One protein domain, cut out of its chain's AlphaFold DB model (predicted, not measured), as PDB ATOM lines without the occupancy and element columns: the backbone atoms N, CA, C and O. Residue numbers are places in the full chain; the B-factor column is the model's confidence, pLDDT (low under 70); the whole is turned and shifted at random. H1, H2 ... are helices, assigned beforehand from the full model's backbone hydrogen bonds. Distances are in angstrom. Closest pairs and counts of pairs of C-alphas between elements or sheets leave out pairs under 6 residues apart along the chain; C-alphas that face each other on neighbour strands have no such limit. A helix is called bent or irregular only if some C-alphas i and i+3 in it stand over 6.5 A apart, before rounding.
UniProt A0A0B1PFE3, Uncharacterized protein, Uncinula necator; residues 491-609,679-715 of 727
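Overview. This is residues 491 to 609 and 679 to 715 of the 727 residues of an uncharacterized protein of Uncinula necator (UniProt A0A0B1PFE3). What does the model look like? H3 runs through the core between H4 with H5 on one side and H7 with H6 on the other, the helices crossing, while residues 704 to 715, with H9, stick out as a tail. What is it made of? It is all helix: 156 residues are printed, with nine named helices, H1 to H9 along the chain, and no named strand. How large is it? It is compact, with a radius of gyration of the C-alphas of 16.9 A and spans of 53 by 46 by 32 A.

Arrangement. What does the longest helix touch? H4, residues 536 to 557, has a kink of 50 degrees near residue 544 and is irregular, C-alphas 537 and 540 being 7.4 A apart. With residues 539 to 547 alone it touches H3, residues 514 to 530, at a steep tilt of 67 degrees, the closest C-alphas, of Asp 516 and Ala 547, 5.2 A apart; H3 is only just irregular, with 6.6 A between C-alphas 526 and 529. With residues 542 to 550 alone H4 touches H5, residues 563 to 568, the closest C-alphas being those of Leu 546 and Gly 563, 6.3 A. What else touches the hub, H3? H7, residues 595 to 606, touches it at a steep tilt of 42 degrees, the same way, closest at the C-alphas of Trp 519 and Phe 601, 6.2 A. H6, residues 586 to 591, touches H3, closest at the C-alphas of Leu 521 and Leu 590, 7.0 A, with residues 518 to 525 of H3 alone. H6 and H2, residues 499 to 506, only just touch, with 3 pairs of C-alphas within 8 A, closest at Phe 499 and Gly 589, 5.2 A. What of the others? H8, residues 680 to 697, is close to H7 but not clearly touching, and so is H1, residues 491 to 496, to H2; H9, residues 706 to 715, touches no helix. Every O i to N i+4 pair is within hydrogen-bond range in H1, H2, H5, H6, H7 and H8, against 11 of 13 in H3, 13 of 18 in H4 and 5 of 6 in H9.

Along the chain. Where are the ends? C-alpha 491, in H1, is at (268.487, 267.160, 378.851), and C-alpha 715, in H9, at (312.653, 262.849, 406.225). Which helices are long? From first to last C-alpha, H4 measures 28.3 A, H8 25.5 A and H3 25.1 A.

Size, cuts and confidence. Is there a cut? Residues 610 to 678 are not printed, and C-alphas 609 and 679 are 15.0 A apart. Which link is long? That from H5 to H6, with 17 residues. Where is confidence low? The pLDDT is under 70 at residues 491 to 495, 608 to 609 and 679 to 715.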
ATOM      1  N   VAL A 491     269.173 267.299 377.551       59.38
ATOM      2  CA  VAL A 491     268.487 267.160 378.851       59.38
ATOM      3  C   VAL A 491     268.707 265.797 379.517       59.38
ATOM      4  O   VAL A 491     268.642 265.731 380.740       59.38
ATOM      5  N   LYS A 492     269.051 264.723 378.788       66.94
ATOM      6  CA  LYS A 492     269.397 263.434 379.425       66.94
ATOM      7  C   LYS A 492     270.643 263.524 380.312       66.94
ATOM      8  O   LYS A 492     270.621 263.006 381.425       66.94
ATOM      9  N   ASP A 493     271.677 264.241 379.883       66.69
ATOM     10  CA  ASP A 493     272.897 264.404 380.683       66.69
ATOM     11  C   ASP A 493     272.708 265.439 381.805       66.69
ATOM     12  O   ASP A 493     273.270 265.298 382.890       66.69
ATOM     13  N   ILE A 494     271.812 266.414 381.605       63.00
ATOM     14  CA  ILE A 494     271.358 267.340 382.658       63.00
ATOM     15  C   ILE A 494     270.502 266.618 383.721       63.00
ATOM     16  O   ILE A 494     270.572 266.969 384.897       63.00
ATOM     17  N   LEU A 495     269.725 265.594 383.350       65.38
ATOM     18  CA  LEU A 495     268.978 264.742 384.289       65.38
ATOM     19  C   LEU A 495     269.893 263.795 385.081       65.38
ATOM     20  O   LEU A 495     269.590 263.481 386.229       65.38
ATOM     21  N   ASN A 496     271.020 263.383 384.495       79.19
ATOM     22  CA  ASN A 496     272.063 262.610 385.175       79.19
ATOM     23  C   ASN A 496     272.999 263.483 386.042       79.19
ATOM     24  O   ASN A 496     273.759 262.947 386.853       79.19
ATOM     25  N   GLN A 497     272.964 264.815 385.909       89.19
ATOM     26  CA  GLN A 497     273.723 265.714 386.780       89.19
ATOM     27  C   GLN A 497     273.167 265.682 388.209       89.19
ATOM     28  O   GLN A 497     271.999 265.984 388.452       89.19
ATOM     29  N   SER A 498     274.034 265.406 389.188       94.88
ATOM     30  CA  SER A 498     273.669 265.573 390.598       94.88
ATOM     31  C   SER A 498     273.296 267.029 390.894       94.88
ATOM     32  O   SER A 498     273.857 267.968 390.320       94.88
ATOM     33  N   PHE A 499     272.368 267.238 391.829       96.50
ATOM     34  CA  PHE A 499     271.815 268.564 392.115       96.50
ATOM     35  C   PHE A 499     272.882 269.567 392.589       96.50
ATOM     36  O   PHE A 499     272.794 270.751 392.276       96.50
ATOM     37  N   TYR A 500     273.941 269.092 393.256       97.75
ATOM     38  CA  TYR A 500     275.140 269.883 393.569       97.75
ATOM     39  C   TYR A 500     275.853 270.407 392.310       97.75
ATOM     40  O   TYR A 500     276.246 271.571 392.265       97.75
ATOM     41  N   THR A 501     275.999 269.580 391.271       97.00
ATOM     42  CA  THR A 501     276.639 269.986 390.009       97.00
ATOM     43  C   THR A 501     275.778 271.004 389.259       97.00
ATOM     44  O   THR A 501     276.314 271.980 388.739       97.00
ATOM     45  N   LYS A 502     274.446 270.846 389.286       97.12
ATOM     46  CA  LYS A 502     273.499 271.847 388.766       97.12
ATOM     47  C   LYS A 502     273.553 273.167 389.549       97.12
ATOM     48  O   LYS A 502     273.541 274.237 388.952       97.12
ATOM     49  N   PHE A 503     273.641 273.105 390.877       97.81
ATOM     50  CA  PHE A 503     273.791 274.293 391.721       97.81
ATOM     51  C   PHE A 503     275.099 275.034 391.408       97.81
ATOM     52  O   PHE A 503     275.099 276.244 391.210       97.81
ATOM     53  N   LYS A 504     276.212 274.300 391.279       97.69
ATOM     54  CA  LYS A 504     277.542 274.866 391.014       97.69
ATOM     55  C   LYS A 504     277.761 275.327 389.565       97.69
ATOM     56  O   LYS A 504     278.638 276.151 389.332       97.69
ATOM     57  N   SER A 505     276.988 274.834 388.596       97.00
ATOM     58  CA  SER A 505     277.015 275.356 387.220       97.00
ATOM     59  C   SER A 505     276.206 276.647 387.057       97.00
ATOM     60  O   SER A 505     276.546 277.462 386.203       97.00
ATOM     61  N   ILE A 506     275.186 276.862 387.897       97.50
ATOM     62  CA  ILE A 506     274.428 278.121 387.968       97.50
ATOM     63  C   ILE A 506     275.142 279.157 388.858       97.50
ATOM     64  O   ILE A 506     275.084 280.344 388.550       97.50
ATOM     65  N   TYR A 507     275.876 278.714 389.887       97.88
ATOM     66  CA  TYR A 507     276.708 279.554 390.761       97.88
ATOM     67  C   TYR A 507     278.197 279.132 390.742       97.88
ATOM     68  O   TYR A 507     278.664 278.469 391.680       97.88
ATOM     69  N   PRO A 508     278.978 279.490 389.701       97.56
ATOM     70  CA  PRO A 508     280.402 279.140 389.596       97.56
ATOM     71  C   PRO A 508     281.262 279.615 390.778       97.56
ATOM     72  O   PRO A 508     282.216 278.943 391.172       97.56
ATOM     73  N   GLU A 509     280.903 280.749 391.379       97.19
ATOM     74  CA  GLU A 509     281.524 281.345 392.563       97.19
ATOM     75  C   GLU A 509     281.216 280.603 393.882       97.19
ATOM     76  O   GLU A 509     281.720 280.977 394.944       97.19
ATOM     77  N   TYR A 510     280.432 279.516 393.851       97.69
ATOM     78  CA  TYR A 510     280.220 278.663 395.018       97.69
ATOM     79  C   TYR A 510     281.477 277.843 395.365       97.69
ATOM     80  O   TYR A 510     281.690 276.720 394.898       97.69
ATOM     81  N   CYS A 511     282.302 278.385 396.262       96.50
ATOM     82  CA  CYS A 511     283.535 277.751 396.747       96.50
ATOM     83  C   CYS A 511     283.328 276.542 397.686       96.50
ATOM     84  O   CYS A 511     284.307 275.884 398.034       96.50
ATOM     85  N   GLY A 512     282.095 276.232 398.105       96.69
ATOM     86  CA  GLY A 512     281.811 275.100 398.997       96.69
ATOM     87  C   GLY A 512     282.060 273.732 398.349       96.69
ATOM     88  O   GLY A 512     281.997 273.580 397.122       96.69
ATOM     89  N   SER A 513     282.332 272.717 399.176       97.12
ATOM     90  CA  SER A 513     282.394 271.322 398.723       97.12
ATOM     91  C   SER A 513     281.003 270.678 398.693       97.12
ATOM     92  O   SER A 513     280.063 271.160 399.325       97.12
ATOM     93  N   ILE A 514     280.874 269.529 398.018       97.31
ATOM     94  CA  ILE A 514     279.633 268.731 398.022       97.31
ATOM     95  C   ILE A 514     279.186 268.344 399.442       97.31
ATOM     96  O   ILE A 514     277.992 268.234 399.708       97.31
ATOM     97  N   ARG A 515     280.133 268.205 400.375       97.12
ATOM     98  CA  ARG A 515     279.873 267.902 401.784       97.12
ATOM     99  C   ARG A 515     279.271 269.087 402.533       97.12
ATOM    100  O   ARG A 515     278.332 268.904 403.304       97.12
ATOM    101  N   ASP A 516     279.796 270.288 402.297       97.06
ATOM    102  CA  ASP A 516     279.288 271.520 402.912       97.06
ATOM    103  C   ASP A 516     277.900 271.853 402.354       97.06
ATOM    104  O   ASP A 516     276.993 272.185 403.113       97.06
ATOM    105  N   PHE A 517     277.709 271.647 401.048       97.88
ATOM    106  CA  PHE A 517     276.416 271.725 400.370       97.88
ATOM    107  C   PHE A 517     275.394 270.739 400.959       97.88
ATOM    108  O   PHE A 517     274.299 271.138 401.350       97.88
ATOM    109  N   THR A 518     275.764 269.460 401.097       98.12
ATOM    110  CA  THR A 518     274.896 268.418 401.678       98.12
ATOM    111  C   THR A 518     274.506 268.757 403.117       98.12
ATOM    112  O   THR A 518     273.335 268.674 403.481       98.12
ATOM    113  N   TRP A 519     275.468 269.190 403.935       97.44
ATOM    114  CA  TRP A 519     275.217 269.629 405.308       97.44
ATOM    115  C   TRP A 519     274.298 270.856 405.375       97.44
ATOM    116  O   TRP A 519     273.416 270.893 406.231       97.44
ATOM    117  N   ALA A 520     274.454 271.823 404.466       97.69
ATOM    118  CA  ALA A 520     273.614 273.014 404.404       97.69
ATOM    119  C   ALA A 520     272.170 272.694 403.965       97.69
ATOM    120  O   ALA A 520     271.231 273.193 404.582       97.69
ATOM    121  N   LEU A 521     271.965 271.796 402.989       98.00
ATOM    122  CA  LEU A 521     270.620 271.315 402.638       98.00
ATOM    123  C   LEU A 521     269.945 270.582 403.808       98.00
ATOM    124  O   LEU A 521     268.763 270.798 404.062       98.00
ATOM    125  N   VAL A 522     270.680 269.748 404.554       97.81
ATOM    126  CA  VAL A 522     270.125 269.084 405.747       97.81
ATOM    127  C   VAL A 522     269.870 270.085 406.886       97.81
ATOM    128  O   VAL A 522     268.911 269.909 407.631       97.81
ATOM    129  N   TYR A 523     270.652 271.166 406.999       97.19
ATOM    130  CA  TYR A 523     270.360 272.264 407.931       97.19
ATOM    131  C   TYR A 523     269.024 272.942 407.577       97.19
ATOM    132  O   TYR A 523     268.207 273.154 408.466       97.19
ATOM    133  N   ILE A 524     268.756 273.219 406.293       97.25
ATOM    134  CA  ILE A 524     267.461 273.763 405.838       97.25
ATOM    135  C   ILE A 524     266.321 272.769 406.114       97.25
ATOM    136  O   ILE A 524     265.302 273.156 406.676       97.25
ATOM    137  N   GLU A 525     266.496 271.479 405.798       97.12
ATOM    138  CA  GLU A 525     265.498 270.437 406.101       97.12
ATOM    139  C   GLU A 525     265.182 270.349 407.606       97.12
ATOM    140  O   GLU A 525     264.043 270.079 407.986       97.12
ATOM    141  N   TRP A 526     266.170 270.618 408.465       96.06
ATOM    142  CA  TRP A 526     266.003 270.668 409.916       96.06
ATOM    143  C   TRP A 526     265.385 271.984 410.432       96.06
ATOM    144  O   TRP A 526     264.712 271.954 411.462       96.06
ATOM    145  N   LEU A 527     265.556 273.113 409.728       95.44
ATOM    146  CA  LEU A 527     264.911 274.391 410.064       95.44
ATOM    147  C   LEU A 527     263.397 274.382 409.812       95.44
ATOM    148  O   LEU A 527     262.660 274.967 410.602       95.44
ATOM    149  N   ILE A 528     262.931 273.742 408.733       95.25
ATOM    150  CA  ILE A 528     261.521 273.807 408.293       95.25
ATOM    151  C   ILE A 528     260.519 273.480 409.427       95.25
ATOM    152  O   ILE A 528     259.564 274.237 409.587       95.25
ATOM    153  N   PRO A 529     260.708 272.435 410.263       93.62
ATOM    154  CA  PRO A 529     259.784 272.132 411.363       93.62
ATOM    155  C   PRO A 529     259.899 273.045 412.597       93.62
ATOM    156  O   PRO A 529     259.114 272.874 413.525       93.62
ATOM    157  N   GLN A 530     260.877 273.957 412.657       88.94
ATOM    158  CA  GLN A 530     261.096 274.853 413.807       88.94
ATOM    159  C   GLN A 530     260.312 276.173 413.706       88.94
ATOM    160  O   GLN A 530     260.372 276.975 414.635       88.94
ATOM    161  N   ASP A 531     259.646 276.433 412.572       83.06
ATOM    162  CA  ASP A 531     259.047 277.737 412.223       83.06
ATOM    163  C   ASP A 531     260.064 278.909 412.278       83.06
ATOM    164  O   ASP A 531     259.723 280.086 412.400       83.06
ATOM    165  N   GLU A 532     261.367 278.597 412.176       83.44
ATOM    166  CA  GLU A 532     262.456 279.580 412.143       83.44
ATOM    167  C   GLU A 532     262.501 280.269 410.763       83.44
ATOM    168  O   GLU A 532     263.362 279.974 409.935       83.44
ATOM    169  N   ASN A 533     261.572 281.207 410.534       83.50
ATOM    170  CA  ASN A 533     261.367 281.959 409.285       83.50
ATOM    171  C   ASN A 533     262.674 282.346 408.568       83.50
ATOM    172  O   ASN A 533     263.354 283.305 408.950       83.50
ATOM    173  N   LEU A 534     263.007 281.600 407.518       92.56
ATOM    174  CA  LEU A 534     263.995 281.924 406.496       92.56
ATOM    175  C   LEU A 534     263.268 281.777 405.165       92.56
ATOM    176  O   LEU A 534     263.008 280.647 404.739       92.56
ATOM    177  N   ASP A 535     262.918 282.899 404.540       95.38
ATOM    178  CA  ASP A 535     262.149 282.878 403.299       95.38
ATOM    179  C   ASP A 535     262.908 282.084 402.233       95.38
ATOM    180  O   ASP A 535     264.134 282.169 402.113       95.38
ATOM    181  N   TRP A 536     262.178 281.268 401.476       95.62
ATOM    182  CA  TRP A 536     262.768 280.316 400.529       95.62
ATOM    183  C   TRP A 536     263.555 280.996 399.402       95.62
ATOM    184  O   TRP A 536     264.480 280.397 398.862       95.62
ATOM    185  N   GLU A 537     263.258 282.268 399.129       96.56
ATOM    186  CA  GLU A 537     263.996 283.145 398.212       96.56
ATOM    187  C   GLU A 537     265.468 283.357 398.630       96.56
ATOM    188  O   GLU A 537     266.320 283.675 397.802       96.56
ATOM    189  N   TYR A 538     265.790 283.130 399.909       97.12
ATOM    190  CA  TYR A 538     267.140 283.233 400.466       97.12
ATOM    191  C   TYR A 538     267.861 281.888 400.607       97.12
ATOM    192  O   TYR A 538     269.000 281.866 401.072       97.12
ATOM    193  N   TRP A 539     267.247 280.754 400.251       97.88
ATOM    194  CA  TRP A 539     267.834 279.435 400.531       97.88
ATOM    195  C   TRP A 539     269.124 279.165 399.743       97.88
ATOM    196  O   TRP A 539     270.051 278.570 400.295       97.88
ATOM    197  N   ASP A 540     269.233 279.650 398.502       98.12
ATOM    198  CA  ASP A 540     270.470 279.531 397.721       98.12
ATOM    199  C   ASP A 540     271.625 280.344 398.350       98.12
ATOM    200  O   ASP A 540     272.734 279.821 398.518       98.12
ATOM    201  N   ASP A 541     271.379 281.595 398.767       98.12
ATOM    202  CA  ASP A 541     272.398 282.432 399.422       98.12
ATOM    203  C   ASP A 541     272.729 281.942 400.836       98.12
ATOM    204  O   ASP A 541     273.886 281.943 401.255       98.12
ATOM    205  N   PHE A 542     271.746 281.407 401.555       97.94
ATOM    206  CA  PHE A 542     271.972 280.775 402.847       97.94
ATOM    207  C   PHE A 542     272.926 279.576 402.732       97.94
ATOM    208  O   PHE A 542     273.842 279.451 403.546       97.94
ATOM    209  N   VAL A 543     272.814 278.747 401.684       98.12
ATOM    210  CA  VAL A 543     273.792 277.676 401.405       98.12
ATOM    211  C   VAL A 543     275.181 278.232 401.062       98.12
ATOM    212  O   VAL A 543     276.187 277.665 401.506       98.12
ATOM    213  N   ARG A 544     275.270 279.355 400.334       97.81
ATOM    214  CA  ARG A 544     276.535 280.072 400.076       97.81
ATOM    215  C   ARG A 544     277.200 280.513 401.382       97.81
ATOM    216  O   ARG A 544     278.360 280.164 401.622       97.81
ATOM    217  N   VAL A 545     276.472 281.232 402.238       97.50
ATOM    218  CA  VAL A 545     276.969 281.754 403.523       97.50
ATOM    219  C   VAL A 545     277.337 280.616 404.474       97.50
ATOM    220  O   VAL A 545     278.433 280.640 405.040       97.50
ATOM    221  N   LEU A 546     276.481 279.593 404.607       96.88
ATOM    222  CA  LEU A 546     276.732 278.427 405.459       96.88
ATOM    223  C   LEU A 546     278.035 277.714 405.094       96.88
ATOM    224  O   LEU A 546     278.802 277.366 405.990       96.88
ATOM    225  N   ALA A 547     278.289 277.489 403.803       95.50
ATOM    226  CA  ALA A 547     279.454 276.731 403.358       95.50
ATOM    227  C   ALA A 547     280.768 277.528 403.408       95.50
ATOM    228  O   ALA A 547     281.822 276.929 403.625       95.50
ATOM    229  N   SER A 548     280.724 278.852 403.212       93.69
ATOM    230  CA  SER A 548     281.926 279.676 402.996       93.69
ATOM    231  C   SER A 548     282.247 280.653 404.131       93.69
ATOM    232  O   SER A 548     283.350 280.628 404.674       93.69
ATOM    233  N   GLU A 549     281.316 281.524 404.511       95.19
ATOM    234  CA  GLU A 549     281.569 282.580 405.498       95.19
ATOM    235  C   GLU A 549     281.412 282.056 406.928       95.19
ATOM    236  O   GLU A 549     282.268 282.266 407.787       95.19
ATOM    237  N   TYR A 550     280.349 281.291 407.167       95.50
ATOM    238  CA  TYR A 550     279.990 280.776 408.483       95.50
ATOM    239  C   TYR A 550     280.977 279.715 409.007       95.50
ATOM    240  O   TYR A 550     281.379 279.747 410.174       95.50
ATOM    241  N   THR A 551     281.442 278.807 408.143       91.62
ATOM    242  CA  THR A 551     282.512 277.841 408.466       91.62
ATOM    243  C   THR A 551     283.811 278.541 408.870       91.62
ATOM    244  O   THR A 551     284.471 278.108 409.819       91.62
ATOM    245  N   ASN A 552     284.153 279.652 408.211       91.50
ATOM    246  CA  ASN A 552     285.283 280.499 408.588       91.50
ATOM    247  C   ASN A 552     285.024 281.267 409.895       91.50
ATOM    248  O   ASN A 552     285.916 281.323 410.741       91.50
ATOM    249  N   ASN A 553     283.811 281.779 410.125       92.88
ATOM    250  CA  ASN A 553     283.445 282.462 411.368       92.88
ATOM    251  C   ASN A 553     283.623 281.553 412.603       92.88
ATOM    252  O   ASN A 553     284.357 281.922 413.523       92.88
ATOM    253  N   ILE A 554     283.076 280.325 412.577       91.88
ATOM    254  CA  ILE A 554     283.274 279.316 413.641       91.88
ATOM    255  C   ILE A 554     284.769 279.057 413.893       91.88
ATOM    256  O   ILE A 554     285.194 278.844 415.032       91.88
ATOM    257  N   ARG A 555     285.575 279.033 412.824       89.56
ATOM    258  CA  ARG A 555     287.009 278.727 412.886       89.56
ATOM    259  C   ARG A 555     287.828 279.857 413.511       89.56
ATOM    260  O   ARG A 555     288.784 279.558 414.224       89.56
ATOM    261  N   ILE A 556     287.460 281.110 413.238       92.00
ATOM    262  CA  ILE A 556     288.164 282.319 413.689       92.00
ATOM    263  C   ILE A 556     287.729 282.707 415.104       92.00
ATOM    264  O   ILE A 556     288.558 282.751 416.009       92.00
ATOM    265  N   TYR A 557     286.435 282.966 415.305       90.38
ATOM    266  CA  TYR A 557     285.926 283.547 416.549       90.38
ATOM    267  C   TYR A 557     285.643 282.488 417.617       90.38
ATOM    268  O   TYR A 557     285.747 282.762 418.808       90.38
ATOM    269  N   GLY A 558     285.315 281.257 417.212       85.06
ATOM    270  CA  GLY A 558     285.103 280.126 418.120       85.06
ATOM    271  C   GLY A 558     283.827 280.182 418.965       85.06
ATOM    272  O   GLY A 558     283.417 279.131 419.468       85.06
ATOM    273  N   ASP A 559     283.194 281.351 419.095       86.00
ATOM    274  CA  ASP A 559     281.905 281.518 419.758       86.00
ATOM    275  C   ASP A 559     280.769 280.900 418.917       86.00
ATOM    276  O   ASP A 559     280.559 281.271 417.761       86.00
ATOM    277  N   PRO A 560     280.030 279.916 419.462       82.81
ATOM    278  CA  PRO A 560     279.066 279.127 418.702       82.81
ATOM    279  C   PRO A 560     277.698 279.818 418.625       82.81
ATOM    280  O   PRO A 560     276.807 279.566 419.442       82.81
ATOM    281  N   ILE A 561     277.545 280.659 417.604       94.12
ATOM    282  CA  ILE A 561     276.261 281.109 417.055       94.12
ATOM    283  C   ILE A 561     275.666 280.034 416.117       94.12
ATOM    284  O   ILE A 561     276.395 279.172 415.621       94.12
ATOM    285  N   THR A 562     274.347 280.029 415.895       94.31
ATOM    286  CA  THR A 562     273.693 279.140 414.914       94.31
ATOM    287  C   THR A 562     273.860 279.659 413.490       94.31
ATOM    288  O   THR A 562     274.046 280.857 413.275       94.31
ATOM    289  N   GLY A 563     273.773 278.767 412.497       95.06
ATOM    290  CA  GLY A 563     273.941 279.143 411.090       95.06
ATOM    291  C   GLY A 563     272.924 280.193 410.636       95.06
ATOM    292  O   GLY A 563     273.289 281.170 409.984       95.06
ATOM    293  N   LEU A 564     271.662 280.047 411.062       96.19
ATOM    294  CA  LEU A 564     270.609 281.022 410.766       96.19
ATOM    295  C   LEU A 564     270.816 282.361 411.485       96.19
ATOM    296  O   LEU A 564     270.628 283.410 410.876       96.19
ATOM    297  N   ALA A 565     271.221 282.349 412.759       95.56
ATOM    298  CA  ALA A 565     271.476 283.590 413.486       95.56
ATOM    299  C   ALA A 565     272.683 284.346 412.907       95.56
ATOM    300  O   ALA A 565     272.620 285.564 412.798       95.56
ATOM    301  N   TYR A 566     273.727 283.644 412.450       96.19
ATOM    302  CA  TYR A 566     274.839 284.262 411.723       96.19
ATOM    303  C   TYR A 566     274.386 284.901 410.402       96.19
ATOM    304  O   TYR A 566     274.724 286.050 410.139       96.19
ATOM    305  N   TYR A 567     273.563 284.207 409.604       96.50
ATOM    306  CA  TYR A 567     272.997 284.777 408.374       96.50
ATOM    307  C   TYR A 567     272.154 286.037 408.644       96.50
ATOM    308  O   TYR A 567     272.210 286.993 407.876       96.50
ATOM    309  N   LYS A 568     271.418 286.066 409.763       95.75
ATOM    310  CA  LYS A 568     270.576 287.197 410.190       95.75
ATOM    311  C   LYS A 568     271.315 288.317 410.941       95.75
ATOM    312  O   LYS A 568     270.692 289.336 411.226       95.75
ATOM    313  N   MET A 569     272.598 288.161 411.288       94.25
ATOM    314  CA  MET A 569     273.347 289.185 412.040       94.25
ATOM    315  C   MET A 569     273.652 290.446 411.225       94.25
ATOM    316  O   MET A 569     273.829 291.514 411.806       94.25
ATOM    317  N   GLU A 570     273.738 290.328 409.902       88.75
ATOM    318  CA  GLU A 570     274.134 291.416 409.008       88.75
ATOM    319  C   GLU A 570     273.082 291.582 407.902       88.75
ATOM    320  O   GLU A 570     272.661 290.580 407.318       88.75
ATOM    321  N   PRO A 571     272.657 292.817 407.570       89.00
ATOM    322  CA  PRO A 571     271.738 293.063 406.462       89.00
ATOM    323  C   PRO A 571     272.446 292.781 405.131       89.00
ATOM    324  O   PRO A 571     273.170 293.616 404.590       89.00
ATOM    325  N   ARG A 572     272.261 291.562 404.623       91.62
ATOM    326  CA  ARG A 572     272.933 291.025 403.437       91.62
ATOM    327  C   ARG A 572     272.022 291.108 402.218       91.62
ATOM    328  O   ARG A 572     270.888 290.642 402.252       91.62
ATOM    329  N   GLN A 573     272.540 291.654 401.118       95.44
ATOM    330  CA  GLN A 573     271.924 291.462 399.809       95.44
ATOM    331  C   GLN A 573     272.211 290.029 399.352       95.44
ATOM    332  O   GLN A 573     273.375 289.631 399.285       95.44
ATOM    333  N   ALA A 574     271.165 289.264 399.036       96.50
ATOM    334  CA  ALA A 574     271.319 287.926 398.481       96.50
ATOM    335  C   ALA A 574     272.052 287.999 397.134       96.50
ATOM    336  O   ALA A 574     271.612 288.696 396.218       96.50
ATOM    337  N   LEU A 575     273.171 287.285 397.024       97.19
ATOM    338  CA  LEU A 575     273.928 287.145 395.781       97.19
ATOM    339  C   LEU A 575     273.361 285.993 394.945       97.19
ATOM    340  O   LEU A 575     273.338 286.066 393.719       97.19
ATOM    341  N   PHE A 576     272.891 284.935 395.611       97.75
ATOM    342  CA  PHE A 576     272.294 283.763 394.976       97.75
ATOM    343  C   PHE A 576     270.765 283.789 395.141       97.75
ATOM    344  O   PHE A 576     270.257 283.609 396.247       97.75
ATOM    345  N   CYS A 577     270.031 284.018 394.046       96.81
ATOM    346  CA  CYS A 577     268.575 284.242 394.047       96.81
ATOM    347  C   CYS A 577     267.812 283.557 392.887       96.81
ATOM    348  O   CYS A 577     266.684 283.924 392.572       96.81
ATOM    349  N   GLN A 578     268.413 282.556 392.233       97.38
ATOM    350  CA  GLN A 578     267.799 281.773 391.142       97.38
ATOM    351  C   GLN A 578     266.801 280.707 391.636       97.38
ATOM    352  O   GLN A 578     266.194 280.012 390.821       97.38
ATOM    353  N   ASN A 579     266.630 280.568 392.956       96.75
ATOM    354  CA  ASN A 579     265.676 279.668 393.610       96.75
ATOM    355  C   ASN A 579     265.829 278.194 393.198       96.75
ATOM    356  O   ASN A 579     264.849 277.468 393.006       96.75
ATOM    357  N   ILE A 580     267.081 277.739 393.066       97.69
ATOM    358  CA  ILE A 580     267.407 276.341 392.761       97.69
ATOM    359  C   ILE A 580     266.919 275.454 393.909       97.69
ATOM    360  O   ILE A 580     266.272 274.426 393.677       97.69
ATOM    361  N   ILE A 581     267.206 275.863 395.145       98.12
ATOM    362  CA  ILE A 581     266.745 275.241 396.380       98.12
ATOM    363  C   ILE A 581     265.445 275.935 396.807       98.12
ATOM    364  O   ILE A 581     265.411 277.115 397.128       98.12
ATOM    365  N   SER A 582     264.362 275.170 396.829       97.25
ATOM    366  CA  SER A 582     263.013 275.589 397.213       97.25
ATOM    367  C   SER A 582     262.354 274.461 398.020       97.25
ATOM    368  O   SER A 582     262.841 273.326 397.962       97.25
ATOM    369  N   PRO A 583     261.215 274.680 398.705       96.50
ATOM    370  CA  PRO A 583     260.524 273.618 399.443       96.50
ATOM    371  C   PRO A 583     260.194 272.386 398.584       96.50
ATOM    372  O   PRO A 583     260.197 271.261 399.078       96.50
ATOM    373  N   LYS A 584     259.969 272.581 397.277       96.69
ATOM    374  CA  LYS A 584     259.689 271.505 396.312       96.69
ATOM    375  C   LYS A 584     260.957 270.784 395.837       96.69
ATOM    376  O   LYS A 584     260.924 269.580 395.607       96.69
ATOM    377  N   THR A 585     262.070 271.502 395.673       97.12
ATOM    378  CA  THR A 585     263.323 270.945 395.130       97.12
ATOM    379  C   THR A 585     264.293 270.441 396.199       97.12
ATOM    380  O   THR A 585     265.148 269.622 395.876       97.12
ATOM    381  N   LEU A 586     264.144 270.839 397.468       97.50
ATOM    382  CA  LEU A 586     265.032 270.451 398.571       97.50
ATOM    383  C   LEU A 586     265.154 268.928 398.735       97.50
ATOM    384  O   LEU A 586     266.264 268.393 398.737       97.50
ATOM    385  N   HIS A 587     264.029 268.208 398.815       97.38
ATOM    386  CA  HIS A 587     264.052 266.748 398.947       97.38
ATOM    387  C   HIS A 587     264.558 266.043 397.676       97.38
ATOM    388  O   HIS A 587     265.165 264.978 397.782       97.38
ATOM    389  N   ILE A 588     264.379 266.638 396.489       96.69
ATOM    390  CA  ILE A 588     264.966 266.138 395.231       96.69
ATOM    391  C   ILE A 588     266.494 266.281 395.291       96.69
ATOM    392  O   ILE A 588     267.217 265.320 395.030       96.69
ATOM    393  N   GLY A 589     266.986 267.447 395.723       97.06
ATOM    394  CA  GLY A 589     268.408 267.706 395.927       97.06
ATOM    395  C   GLY A 589     269.037 266.719 396.905       97.06
ATOM    396  O   GLY A 589     269.988 266.028 396.541       97.06
ATOM    397  N   LEU A 590     268.444 266.562 398.092       97.62
ATOM    398  CA  LEU A 590     268.872 265.589 399.104       97.62
ATOM    399  C   LEU A 590     268.814 264.131 398.617       97.62
ATOM    400  O   LEU A 590     269.660 263.334 399.011       97.62
ATOM    401  N   SER A 591     267.869 263.780 397.740       97.06
ATOM    402  CA  SER A 591     267.773 262.428 397.162       97.06
ATOM    403  C   SER A 591     268.814 262.153 396.067       97.06
ATOM    404  O   SER A 591     269.109 260.993 395.798       97.06
ATOM    405  N   SER A 592     269.388 263.196 395.456       96.94
ATOM    406  CA  SER A 592     270.464 263.090 394.450       96.94
ATOM    407  C   SER A 592     271.883 263.053 395.040       96.94
ATOM    408  O   SER A 592     272.863 262.920 394.305       96.94
ATOM    409  N   LEU A 593     272.007 263.234 396.358       97.19
ATOM    410  CA  LEU A 593     273.275 263.278 397.086       97.19
ATOM    411  C   LEU A 593     273.590 261.921 397.731       97.19
ATOM    412  O   LEU A 593     272.770 261.004 397.737       97.19
ATOM    413  N   ASN A 594     274.799 261.776 398.283       97.25
ATOM    414  CA  ASN A 594     275.185 260.539 398.958       97.25
ATOM    415  C   ASN A 594     274.279 260.298 400.180       97.25
ATOM    416  O   ASN A 594     274.353 261.017 401.180       97.25
ATOM    417  N   LYS A 595     273.449 259.253 400.092       97.75
ATOM    418  CA  LYS A 595     272.457 258.866 401.101       97.75
ATOM    419  C   LYS A 595     273.063 258.659 402.490       97.75
ATOM    420  O   LYS A 595     272.427 259.028 403.474       97.75
ATOM    421  N   ASP A 596     274.279 258.128 402.583       97.81
ATOM    422  CA  ASP A 596     274.938 257.865 403.864       97.81
ATOM    423  C   ASP A 596     275.473 259.151 404.501       97.81
ATOM    424  O   ASP A 596     275.389 259.314 405.717       97.81
ATOM    425  N   GLU A 597     275.938 260.116 403.699       97.56
ATOM    426  CA  GLU A 597     276.339 261.436 404.200       97.56
ATOM    427  C   GLU A 597     275.121 262.298 404.585       97.56
ATOM    428  O   GLU A 597     275.115 262.915 405.653       97.56
ATOM    429  N   VAL A 598     274.043 262.264 403.791       97.88
ATOM    430  CA  VAL A 598     272.747 262.873 404.146       97.88
ATOM    431  C   VAL A 598     272.217 262.289 405.459       97.88
ATOM    432  O   VAL A 598     271.820 263.038 406.353       97.88
ATOM    433  N   ASN A 599     272.247 260.962 405.618       97.62
ATOM    434  CA  ASN A 599     271.818 260.298 406.847       97.62
ATOM    435  C   ASN A 599     272.732 260.634 408.030       97.62
ATOM    436  O   ASN A 599     272.214 260.967 409.090       97.62
ATOM    437  N   TYR A 600     274.059 260.634 407.858       96.94
ATOM    438  CA  TYR A 600     275.023 261.060 408.882       96.94
ATOM    439  C   TYR A 600     274.724 262.474 409.399       96.94
ATOM    440  O   TYR A 600     274.758 262.710 410.610       96.94
ATOM    441  N   PHE A 601     274.389 263.410 408.504       97.19
ATOM    442  CA  PHE A 601     273.995 264.757 408.905       97.19
ATOM    443  C   PHE A 601     272.633 264.785 409.595       97.19
ATOM    444  O   PHE A 601     272.547 265.336 410.691       97.19
ATOM    445  N   ARG A 602     271.599 264.138 409.040       97.25
ATOM    446  CA  ARG A 602     270.271 264.036 409.679       97.25
ATOM    447  C   ARG A 602     270.375 263.477 411.095       97.25
ATOM    448  O   ARG A 602     269.784 264.029 412.015       97.25
ATOM    449  N   ASP A 603     271.179 262.439 411.288       96.25
ATOM    450  CA  ASP A 603     271.476 261.851 412.592       96.25
ATOM    451  C   ASP A 603     272.170 262.828 413.547       96.25
ATOM    452  O   ASP A 603     271.912 262.792 414.747       96.25
ATOM    453  N   ALA A 604     273.051 263.692 413.042       94.50
ATOM    454  CA  ALA A 604     273.746 264.687 413.852       94.50
ATOM    455  C   ALA A 604     272.839 265.842 414.315       94.50
ATOM    456  O   ALA A 604     273.109 266.409 415.372       94.50
ATOM    457  N   PHE A 605     271.772 266.158 413.569       92.38
ATOM    458  CA  PHE A 605     270.740 267.123 413.975       92.38
ATOM    459  C   PHE A 605     269.616 266.489 414.816       92.38
ATOM    460  O   PHE A 605     269.121 267.113 415.749       92.38
ATOM    461  N   ARG A 606     269.226 265.238 414.523       92.12
ATOM    462  CA  ARG A 606     268.213 264.471 415.281       92.12
ATOM    463  C   ARG A 606     268.677 264.052 416.669       92.12
ATOM    464  O   ARG A 606     267.851 263.843 417.550       92.12
ATOM    465  N   LYS A 607     269.985 263.870 416.862       84.38
ATOM    466  CA  LYS A 607     270.557 263.599 418.181       84.38
ATOM    467  C   LYS A 607     270.503 264.884 418.992       84.38
ATOM    468  O   LYS A 607     271.446 265.676 418.961       84.38
ATOM    469  N   GLU A 608     269.413 265.032 419.745       69.25
ATOM    470  CA  GLU A 608     269.350 265.933 420.893       69.25
ATOM    471  C   GLU A 608     270.676 265.875 421.663       69.25
ATOM    472  O   GLU A 608     271.291 264.799 421.780       69.25
ATOM    473  N   PRO A 609     271.164 267.010 422.186       57.59
ATOM    474  CA  PRO A 609     272.352 267.006 423.008       57.59
ATOM    475  C   PRO A 609     272.063 266.175 424.248       57.59
ATOM    476  O   PRO A 609     271.492 266.683 425.207       57.59
ATOM    477  N   CYS A 679     263.203 278.092 426.755       53.81
ATOM    478  CA  CYS A 679     263.103 278.540 425.364       53.81
ATOM    479  C   CYS A 679     263.768 277.518 424.409       53.81
ATOM    480  O   CYS A 679     264.968 277.256 424.568       53.81
ATOM    481  N   PRO A 680     263.073 276.997 423.371       46.94
ATOM    482  CA  PRO A 680     263.653 276.040 422.422       46.94
ATOM    483  C   PRO A 680     264.949 276.536 421.771       46.94
ATOM    484  O   PRO A 680     265.885 275.762 421.589       46.94
ATOM    485  N   GLN A 681     265.062 277.845 421.522       48.31
ATOM    486  CA  GLN A 681     266.267 278.477 420.974       48.31
ATOM    487  C   GLN A 681     267.480 278.360 421.915       48.31
ATOM    488  O   GLN A 681     268.604 278.194 421.448       48.31
ATOM    489  N   LYS A 682     267.281 278.390 423.243       60.03
ATOM    490  CA  LYS A 682     268.348 278.231 424.253       60.03
ATOM    491  C   LYS A 682     268.851 276.784 424.298       60.03
ATOM    492  O   LYS A 682     270.058 276.551 424.400       60.03
ATOM    493  N   ILE A 683     267.935 275.824 424.144       62.41
ATOM    494  CA  ILE A 683     268.249 274.397 424.002       62.41
ATOM    495  C   ILE A 683     268.988 274.161 422.676       62.41
ATOM    496  O   ILE A 683     270.108 273.662 422.712       62.41
ATOM    497  N   HIS A 684     268.448 274.625 421.541       59.47
ATOM    498  CA  HIS A 684     269.075 274.604 420.209       59.47
ATOM    499  C   HIS A 684     270.501 275.173 420.239       59.47
ATOM    500  O   HIS A 684     271.437 274.502 419.798       59.47
ATOM    501  N   LEU A 685     270.718 276.353 420.834       56.66
ATOM    502  CA  LEU A 685     272.052 276.946 420.955       56.66
ATOM    503  C   LEU A 685     273.023 276.011 421.702       56.66
ATOM    504  O   LEU A 685     274.190 275.897 421.327       56.66
ATOM    505  N   ASN A 686     272.549 275.300 422.731       60.25
ATOM    506  CA  ASN A 686     273.335 274.324 423.487       60.25
ATOM    507  C   ASN A 686     273.534 272.984 422.739       60.25
ATOM    508  O   ASN A 686     274.634 272.424 422.804       60.25
ATOM    509  N   SER A 687     272.556 272.524 421.947       62.50
ATOM    510  CA  SER A 687     272.708 271.443 420.955       62.50
ATOM    511  C   SER A 687     273.854 271.749 420.004       62.50
ATOM    512  O   SER A 687     274.776 270.953 419.804       62.50
ATOM    513  N   TRP A 688     273.833 272.969 419.482       58.94
ATOM    514  CA  TRP A 688     274.771 273.465 418.501       58.94
ATOM    515  C   TRP A 688     276.174 273.666 419.075       58.94
ATOM    516  O   TRP A 688     277.160 273.206 418.497       58.94
ATOM    517  N   ARG A 689     276.266 274.224 420.290       63.00
ATOM    518  CA  ARG A 689     277.490 274.259 421.108       63.00
ATOM    519  C   ARG A 689     278.111 272.876 421.256       63.00
ATOM    520  O   ARG A 689     279.319 272.739 421.062       63.00
ATOM    521  N   GLN A 690     277.322 271.849 421.579       65.12
ATOM    522  CA  GLN A 690     277.836 270.481 421.658       65.12
ATOM    523  C   GLN A 690     278.292 269.948 420.294       65.12
ATOM    524  O   GLN A 690     279.372 269.364 420.217       65.12
ATOM    525  N   PHE A 691     277.508 270.137 419.229       69.12
ATOM    526  CA  PHE A 691     277.837 269.668 417.880       69.12
ATOM    527  C   PHE A 691     279.132 270.296 417.347       69.12
ATOM    528  O   PHE A 691     280.052 269.572 416.963       69.12
ATOM    529  N   LEU A 692     279.265 271.624 417.404       63.00
ATOM    530  CA  LEU A 692     280.471 272.331 416.966       63.00
ATOM    531  C   LEU A 692     281.697 271.945 417.807       63.00
ATOM    532  O   LEU A 692     282.761 271.683 417.242       63.00
ATOM    533  N   ARG A 693     281.555 271.803 419.136       66.00
ATOM    534  CA  ARG A 693     282.624 271.261 420.000       66.00
ATOM    535  C   ARG A 693     283.017 269.840 419.585       66.00
ATOM    536  O   ARG A 693     284.207 269.570 419.445       66.00
ATOM    537  N   LYS A 694     282.052 268.954 419.315       65.31
ATOM    538  CA  LYS A 694     282.299 267.581 418.839       65.31
ATOM    539  C   LYS A 694     283.023 267.571 417.485       65.31
ATOM    540  O   LYS A 694     283.999 266.838 417.355       65.31
ATOM    541  N   ARG A 695     282.657 268.422 416.514       59.34
ATOM    542  CA  ARG A 695     283.386 268.525 415.226       59.34
ATOM    543  C   ARG A 695     284.787 269.133 415.356       59.34
ATOM    544  O   ARG A 695     285.670 268.741 414.597       59.34
ATOM    545  N   LYS A 696     284.996 270.059 416.301       61.53
ATOM    546  CA  LYS A 696     286.312 270.646 416.624       61.53
ATOM    547  C   LYS A 696     287.237 269.627 417.301       61.53
ATOM    548  O   LYS A 696     288.412 269.566 416.962       61.53
ATOM    549  N   LEU A 697     286.704 268.796 418.200       57.06
ATOM    550  CA  LEU A 697     287.437 267.697 418.847       57.06
ATOM    551  C   LEU A 697     287.734 266.538 417.881       57.06
ATOM    552  O   LEU A 697     288.836 266.005 417.888       57.06
ATOM    553  N   ALA A 698     286.791 266.185 417.004       53.03
ATOM    554  CA  ALA A 698     286.952 265.122 416.006       53.03
ATOM    555  C   ALA A 698     287.764 265.541 414.758       53.03
ATOM    556  O   ALA A 698     287.672 264.885 413.720       53.03
ATOM    557  N   GLY A 699     288.482 266.675 414.803       44.31
ATOM    558  CA  GLY A 699     289.283 267.214 413.689       44.31
ATOM    559  C   GLY A 699     288.509 267.478 412.387       44.31
ATOM    560  O   GLY A 699     289.113 267.701 411.340       44.31
ATOM    561  N   THR A 700     287.174 267.415 412.426       45.16
ATOM    562  CA  THR A 700     286.305 267.446 411.239       45.16
ATOM    563  C   THR A 700     286.058 268.878 410.770       45.16
ATOM    564  O   THR A 700     285.913 269.117 409.576       45.16
ATOM    565  N   LEU A 701     286.053 269.831 411.707       44.09
ATOM    566  CA  LEU A 701     286.421 271.217 411.424       44.09
ATOM    567  C   LEU A 701     287.952 271.266 411.438       44.09
ATOM    568  O   LEU A 701     288.558 271.009 412.478       44.09
ATOM    569  N   SER A 702     288.574 271.530 410.288       37.34
ATOM    570  CA  SER A 702     289.996 271.242 410.089       37.34
ATOM    571  C   SER A 702     290.922 272.131 410.929       37.34
ATOM    572  O   SER A 702     291.235 273.279 410.588       37.34
ATOM    573  N   THR A 703     291.467 271.554 411.999       37.66
ATOM    574  CA  THR A 703     292.819 271.901 412.433       37.66
ATOM    575  C   THR A 703     293.786 271.456 411.338       37.66
ATOM    576  O   THR A 703     293.736 270.322 410.858       37.66
ATOM    577  N   ILE A 704     294.655 272.365 410.891       37.28
ATOM    578  CA  ILE A 704     295.738 272.000 409.973       37.28
ATOM    579  C   ILE A 704     296.659 271.057 410.748       37.28
ATOM    580  O   ILE A 704     297.147 271.410 411.819       37.28
ATOM    581  N   ASN A 705     296.843 269.837 410.242       35.50
ATOM    582  CA  ASN A 705     297.600 268.799 410.935       35.50
ATOM    583  C   ASN A 705     299.104 269.123 410.866       35.50
ATOM    584  O   ASN A 705     299.777 268.802 409.886       35.50
ATOM    585  N   VAL A 706     299.597 269.820 411.896       39.53
ATOM    586  CA  VAL A 706     300.972 270.336 411.986       39.53
ATOM    587  C   VAL A 706     301.995 269.202 411.898       39.53
ATOM    588  O   VAL A 706     302.981 269.315 411.169       39.53
ATOM    589  N   ASP A 707     301.722 268.077 412.556       40.53
ATOM    590  CA  ASP A 707     302.650 266.947 412.656       40.53
ATOM    591  C   ASP A 707     302.962 266.332 411.285       40.53
ATOM    592  O   ASP A 707     304.116 266.024 410.994       40.53
ATOM    593  N   LYS A 708     301.981 266.261 410.374       40.50
ATOM    594  CA  LYS A 708     302.204 265.808 408.986       40.50
ATOM    595  C   LYS A 708     303.072 266.762 408.154       40.50
ATOM    596  O   LYS A 708     303.674 266.323 407.172       40.50
ATOM    597  N   VAL A 709     303.182 268.037 408.536       42.12
ATOM    598  CA  VAL A 709     304.121 268.996 407.922       42.12
ATOM    599  C   VAL A 709     305.520 268.849 408.530       42.12
ATOM    600  O   VAL A 709     306.506 268.867 407.795       42.12
ATOM    601  N   VAL A 710     305.618 268.640 409.846       45.25
ATOM    602  CA  VAL A 710     306.894 268.411 410.550       45.25
ATOM    603  C   VAL A 710     307.537 267.088 410.115       45.25
ATOM    604  O   VAL A 710     308.708 267.068 409.739       45.25
ATOM    605  N   GLN A 711     306.770 265.997 410.067       39.22
ATOM    606  CA  GLN A 711     307.279 264.669 409.717       39.22
ATOM    607  C   GLN A 711     307.765 264.592 408.258       39.22
ATOM    608  O   GLN A 711     308.786 263.963 407.988       39.22
ATOM    609  N   ARG A 712     307.119 265.313 407.323       40.22
ATOM    610  CA  ARG A 712     307.634 265.464 405.947       40.22
ATOM    611  C   ARG A 712     308.964 266.221 405.878       40.22
ATOM    612  O   ARG A 712     309.761 265.914 404.999       40.22
ATOM    613  N   ARG A 713     309.219 267.175 406.782       42.25
ATOM    614  CA  ARG A 713     310.490 267.922 406.832       42.25
ATOM    615  C   ARG A 713     311.629 267.083 407.416       42.25
ATOM    616  O   ARG A 713     312.732 267.122 406.878       42.25
ATOM    617  N   TYR A 714     311.359 266.276 408.444       41.44
ATOM    618  CA  TYR A 714     312.381 265.433 409.078       41.44
ATOM    619  C   TYR A 714     313.011 264.436 408.085       41.44
ATOM    620  O   TYR A 714     314.231 264.336 407.984       41.44
ATOM    621  N   CYS A 715     312.185 263.782 407.258       45.88
ATOM    622  CA  CYS A 715     312.653 262.849 406.225       45.88
ATOM    623  C   CYS A 715     313.404 263.513 405.053       45.88
ATOM    624  O   CYS A 715     314.068 262.810 404.294       45.88
TER     625      CYS A 715